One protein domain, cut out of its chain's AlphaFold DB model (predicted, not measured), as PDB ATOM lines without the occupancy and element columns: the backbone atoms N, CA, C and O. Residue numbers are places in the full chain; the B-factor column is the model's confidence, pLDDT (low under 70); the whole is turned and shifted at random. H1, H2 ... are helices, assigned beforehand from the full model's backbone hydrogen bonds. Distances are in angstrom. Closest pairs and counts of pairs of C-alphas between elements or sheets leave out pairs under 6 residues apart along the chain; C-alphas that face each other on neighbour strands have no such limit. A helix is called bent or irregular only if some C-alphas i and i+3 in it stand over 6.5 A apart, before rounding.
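What this domain is: This is residues 50 to 91 of the 122 residues of the protein "Hypothetical protein" of Eucampia antarctica (UniProt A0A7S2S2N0). Two helices, H1 and H2, make an open V, with the tight link of residues 67 to 69 at its tip and no packing of one leg on the other. The second leg, H2, is bent, and its last arm H2b turns off from its first arm H2a. The printed part has 42 residues, with two named helices in the order H1, H2 and no named strand, and its class is all helix. The whole is extended, with a radius of gyration of the C-alphas of 15.0 A, and flat, spanning 42 by 25 by 11 A.

How they stand to each other: H1, residues 51 to 66, is irregular, with C-alphas 52 and 55 at 7.4 A. A tight link of 3 residues joins it to H2, residues 70 to 91. By its hydrogen bonds H2 was assigned as one helix, but it is bent, with C-alphas 80 and 83 at 7.9 A. Its arms are H2a, residues 70 to 80, and H2b, residues 83 to 91; their lines stand at 72 degrees, only just about perpendicular. H1 and H2a meet only through their link. H1 and H2b are apart. In H2b every O i to N i+4 pair is within hydrogen-bond range; in H1 10 of 12 are, and in H2a 6 of 7.

Where its parts are: H1 runs from C-alpha 51 at (116.468, 139.848, 81.518) to C-alpha 66, 23.6 A. H2a begins with C-alpha 70 at (89.103, 138.100, 93.417) and is 15.7 A long. H2b, 12.5 A long, ends with C-alpha 91 at (103.974, 136.047, 117.951).

The domain as a whole: The two C-alphas farthest apart, those of Pro 52 and Lys 90, are 42.1 A from each other. Residues 50 to 64, 66 to 72 and 74 to 91 stand free. The printed part has no cut and no long link. The mean pLDDT of the printed part is 96.6, and no printed residue is under 70.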
ATOM      1  N   PRO A  50     115.275 135.364  80.108       98.19
ATOM      2  CA  PRO A  50     116.214 136.428  79.776       98.19
ATOM      3  C   PRO A  50     115.770 137.780  80.343       98.19
ATOM      4  O   PRO A  50     114.588 138.130  80.267       98.19
ATOM      5  N   GLN A  51     116.723 138.563  80.853       97.81
ATOM      6  CA  GLN A  51     116.468 139.848  81.518       97.81
ATOM      7  C   GLN A  51     115.511 140.781  80.743       97.81
ATOM      8  O   GLN A  51     114.571 141.288  81.361       97.81
ATOM      9  N   PRO A  52     115.634 140.969  79.408       98.38
ATOM     10  CA  PRO A  52     114.728 141.850  78.663       98.38
ATOM     11  C   PRO A  52     113.261 141.384  78.650       98.38
ATOM     12  O   PRO A  52     112.358 142.161  78.346       98.38
ATOM     13  N   LEU A  53     112.999 140.110  78.958       98.31
ATOM     14  CA  LEU A  53     111.668 139.509  78.905       98.31
ATOM     15  C   LEU A  53     110.952 139.485  80.259       98.31
ATOM     16  O   LEU A  53     109.743 139.237  80.272       98.31
ATOM     17  N   VAL A  54     111.643 139.770  81.368       98.25
ATOM     18  CA  VAL A  54     111.096 139.665  82.735       98.25
ATOM     19  C   VAL A  54     109.779 140.432  82.866       98.25
ATOM     20  O   VAL A  54     108.758 139.845  83.224       98.25
ATOM     21  N   MET A  55     109.751 141.710  82.476       98.50
ATOM     22  CA  MET A  55     108.545 142.542  82.589       98.50
ATOM     23  C   MET A  55     107.396 142.039  81.714       98.50
ATOM     24  O   MET A  55     106.254 141.950  82.167       98.50
ATOM     25  N   LYS A  56     107.694 141.644  80.471       98.50
ATOM     26  CA  LYS A  56     106.693 141.102  79.542       98.50
ATOM     27  C   LYS A  56     106.065 139.818  80.093       98.50
ATOM     28  O   LYS A  56     104.849 139.630  80.000       98.50
ATOM     29  N   ARG A  57     106.875 138.930  80.675       98.31
ATOM     30  CA  ARG A  57     106.422 137.657  81.258       98.31
ATOM     31  C   ARG A  57     105.650 137.875  82.556       98.31
ATOM     32  O   ARG A  57     104.554 137.327  82.680       98.31
ATOM     33  N   ALA A  58     106.130 138.747  83.441       98.44
ATOM     34  CA  ALA A  58     105.436 139.127  84.669       98.44
ATOM     35  C   ALA A  58     104.041 139.705  84.380       98.44
ATOM     36  O   ALA A  58     103.054 139.249  84.956       98.44
ATOM     37  N   GLN A  59     103.918 140.624  83.416       98.62
ATOM     38  CA  GLN A  59     102.621 141.175  83.007       98.62
ATOM     39  C   GLN A  59     101.693 140.107  82.418       98.62
ATOM     40  O   GLN A  59     100.498 140.096  82.716       98.62
ATOM     41  N   LYS A  60     102.219 139.187  81.597       98.50
ATOM     42  CA  LYS A  60     101.429 138.071  81.056       98.50
ATOM     43  C   LYS A  60     100.884 137.183  82.179       98.50
ATOM     44  O   LYS A  60      99.702 136.844  82.148       98.50
ATOM     45  N   LYS A  61     101.709 136.845  83.177       98.00
ATOM     46  CA  LYS A  61     101.286 136.076  84.359       98.00
ATOM     47  C   LYS A  61     100.263 136.855  85.182       98.00
ATOM     48  O   LYS A  61      99.196 136.322  85.455       98.00
ATOM     49  N   ALA A  62     100.509 138.125  85.493       98.06
ATOM     50  CA  ALA A  62      99.560 138.961  86.229       98.06
ATOM     51  C   ALA A  62      98.185 139.014  85.538       98.06
ATOM     52  O   ALA A  62      97.165 138.811  86.192       98.06
ATOM     53  N   LYS A  63      98.152 139.173  84.207       98.44
ATOM     54  CA  LYS A  63      96.914 139.106  83.410       98.44
ATOM     55  C   LYS A  63      96.225 137.743  83.494       98.44
ATOM     56  O   LYS A  63      95.005 137.694  83.478       98.44
ATOM     57  N   GLN A  64      96.973 136.642  83.575       97.62
ATOM     58  CA  GLN A  64      96.399 135.310  83.791       97.62
ATOM     59  C   GLN A  64      95.739 135.207  85.175       97.62
ATOM     60  O   GLN A  64      94.601 134.762  85.264       97.62
ATOM     61  N   TRP A  65      96.416 135.661  86.233       97.06
ATOM     62  CA  TRP A  65      95.869 135.659  87.594       97.06
ATOM     63  C   TRP A  65      94.661 136.593  87.750       97.06
ATOM     64  O   TRP A  65      93.726 136.255  88.468       97.06
ATOM     65  N   ALA A  66      94.658 137.738  87.062       97.44
ATOM     66  CA  ALA A  66      93.581 138.729  87.112       97.44
ATOM     67  C   ALA A  66      92.274 138.271  86.439       97.44
ATOM     68  O   ALA A  66      91.234 138.872  86.672       97.44
ATOM     69  N   LYS A  67      92.312 137.213  85.616       97.75
ATOM     70  CA  LYS A  67      91.103 136.615  85.024       97.75
ATOM     71  C   LYS A  67      90.283 135.800  86.024       97.75
ATOM     72  O   LYS A  67      89.141 135.469  85.733       97.75
ATOM     73  N   ILE A  68      90.872 135.428  87.157       97.19
ATOM     74  CA  ILE A  68      90.200 134.644  88.191       97.19
ATOM     75  C   ILE A  68      89.493 135.606  89.150       97.19
ATOM     76  O   ILE A  68      90.076 136.629  89.514       97.19
ATOM     77  N   SER A  69      88.270 135.265  89.578       97.81
ATOM     78  CA  SER A  69      87.507 136.061  90.554       97.81
ATOM     79  C   SER A  69      88.380 136.413  91.774       97.81
ATOM     80  O   SER A  69      89.069 135.532  92.310       97.81
ATOM     81  N   PRO A  70      88.381 137.687  92.218       97.56
ATOM     82  CA  PRO A  70      89.103 138.100  93.417       97.56
ATOM     83  C   PRO A  70      88.745 137.256  94.642       97.56
ATOM     84  O   PRO A  70      89.648 136.817  95.355       97.56
ATOM     85  N   GLU A  71      87.461 136.968  94.834       97.94
ATOM     86  CA  GLU A  71      86.920 136.202  95.957       97.94
ATOM     87  C   GLU A  71      87.475 134.773  95.955       97.94
ATOM     88  O   GLU A  71      88.020 134.316  96.960       97.94
ATOM     89  N   ALA A  72      87.447 134.095  94.802       97.50
ATOM     90  CA  ALA A  72      87.977 132.739  94.660       97.50
ATOM     91  C   ALA A  72      89.495 132.671  94.919       97.50
ATOM     92  O   ALA A  72      89.987 131.742  95.572       97.50
ATOM     93  N   ARG A  73      90.259 133.668  94.448       97.12
ATOM     94  CA  ARG A  73      91.708 133.755  94.712       97.12
ATOM     95  C   ARG A  73      92.004 133.995  96.188       97.12
ATOM     96  O   ARG A  73      92.947 133.401  96.711       97.12
ATOM     97  N   VAL A  74      91.241 134.871  96.846       97.56
ATOM     98  CA  VAL A  74      91.391 135.146  98.281       97.56
ATOM     99  C   VAL A  74      91.078 133.892  99.084       97.56
ATOM    100  O   VAL A  74      91.919 133.489  99.881       97.56
ATOM    101  N   ALA A  75      89.956 133.220  98.811       97.81
ATOM    102  CA  ALA A  75      89.595 131.970  99.476       97.81
ATOM    103  C   ALA A  75      90.700 130.909  99.331       97.81
ATOM    104  O   ALA A  75      91.184 130.379 100.328       97.81
ATOM    105  N   SER A  76      91.200 130.686  98.111       97.31
ATOM    106  CA  SER A  76      92.297 129.734  97.853       97.31
ATOM    107  C   SER A  76      93.592 130.102  98.595       97.31
ATOM    108  O   SER A  76      94.315 129.237  99.091       97.31
ATOM    109  N   LYS A  77      93.904 131.400  98.688       97.00
ATOM    110  CA  LYS A  77      95.077 131.888  99.423       97.00
ATOM    111  C   LYS A  77      94.911 131.709 100.931       97.00
ATOM    112  O   LYS A  77      95.883 131.346 101.584       97.00
ATOM    113  N   MET A  78      93.722 131.954 101.475       97.62
ATOM    114  CA  MET A  78      93.455 131.780 102.904       97.62
ATOM    115  C   MET A  78      93.519 130.308 103.302       97.62
ATOM    116  O   MET A  78      94.265 129.992 104.222       97.62
ATOM    117  N   LEU A  79      92.923 129.404 102.513       96.56
ATOM    118  CA  LEU A  79      93.011 127.950 102.731       96.56
ATOM    119  C   LEU A  79      94.448 127.436 102.913       96.56
ATOM    120  O   LEU A  79      94.677 126.458 103.613       96.56
ATOM    121  N   THR A  80      95.426 128.083 102.273       94.06
ATOM    122  CA  THR A  80      96.835 127.663 102.315       94.06
ATOM    123  C   THR A  80      97.699 128.471 103.283       94.06
ATOM    124  O   THR A  80      98.849 128.097 103.520       94.06
ATOM    125  N   ARG A  81      97.207 129.597 103.819       95.62
ATOM    126  CA  ARG A  81      98.033 130.550 104.586       95.62
ATOM    127  C   ARG A  81      97.455 130.974 105.928       95.62
ATOM    128  O   ARG A  81      98.202 131.576 106.689       95.62
ATOM    129  N   GLU A  82      96.192 130.684 106.216       95.88
ATOM    130  CA  GLU A  82      95.493 131.139 107.424       95.88
ATOM    131  C   GLU A  82      96.247 130.779 108.706       95.88
ATOM    132  O   GLU A  82      96.701 131.680 109.400       95.88
ATOM    133  N   GLN A  83      96.544 129.494 108.926       92.94
ATOM    134  CA  GLN A  83      97.291 129.045 110.109       92.94
ATOM    135  C   GLN A  83      98.627 129.792 110.299       92.94
ATOM    136  O   GLN A  83      99.009 130.140 111.411       92.94
ATOM    137  N   TYR A  84      99.348 130.073 109.208       90.25
ATOM    138  CA  TYR A  84     100.605 130.824 109.273       90.25
ATOM    139  C   TYR A  84     100.386 132.301 109.627       90.25
ATOM    140  O   TYR A  84     101.214 132.898 110.316       90.25
ATOM    141  N   LEU A  85      99.313 132.906 109.118       93.94
ATOM    142  CA  LEU A  85      98.970 134.284 109.448       93.94
ATOM    143  C   LEU A  85      98.622 134.401 110.930       93.94
ATOM    144  O   LEU A  85      99.075 135.349 111.569       93.94
ATOM    145  N   ASP A  86      97.906 133.421 111.476       94.38
ATOM    146  CA  ASP A  86      97.580 133.367 112.900       94.38
ATOM    147  C   ASP A  86      98.845 133.274 113.756       94.38
ATOM    148  O   ASP A  86      99.019 134.074 114.677       94.38
ATOM    149  N   ASP A  87      99.770 132.372 113.410       90.00
ATOM    150  CA  ASP A  87     101.064 132.245 114.091       90.00
ATOM    151  C   ASP A  87     101.859 133.562 114.043       90.00
ATOM    152  O   ASP A  87     102.340 134.039 115.074       90.00
ATOM    153  N   LEU A  88     101.949 134.182 112.860       91.31
ATOM    154  CA  LEU A  88     102.636 135.460 112.650       91.31
ATOM    155  C   LEU A  88     102.040 136.578 113.511       91.31
ATOM    156  O   LEU A  88     102.779 137.364 114.104       91.31
ATOM    157  N   ILE A  89     100.711 136.690 113.548       94.75
ATOM    158  CA  ILE A  89     100.016 137.734 114.306       94.75
ATOM    159  C   ILE A  89     100.190 137.490 115.805       94.75
ATOM    160  O   ILE A  89     100.525 138.426 116.537       94.75
ATOM    161  N   LYS A  90     100.023 136.241 116.251       95.00
ATOM    162  CA  LYS A  90     100.142 135.838 117.655       95.00
ATOM    163  C   LYS A  90     101.529 136.134 118.222       95.00
ATOM    164  O   LYS A  90     101.623 136.670 119.324       95.00
ATOM    165  N   SER A  91     102.597 135.835 117.481       93.12
ATOM    166  CA  SER A  91     103.974 136.047 117.951       93.12
ATOM    167  C   SER A  91     104.525 137.444 117.649       93.12
ATOM    168  O   SER A  91     105.648 137.750 118.045       93.12
TER     169      SER A  91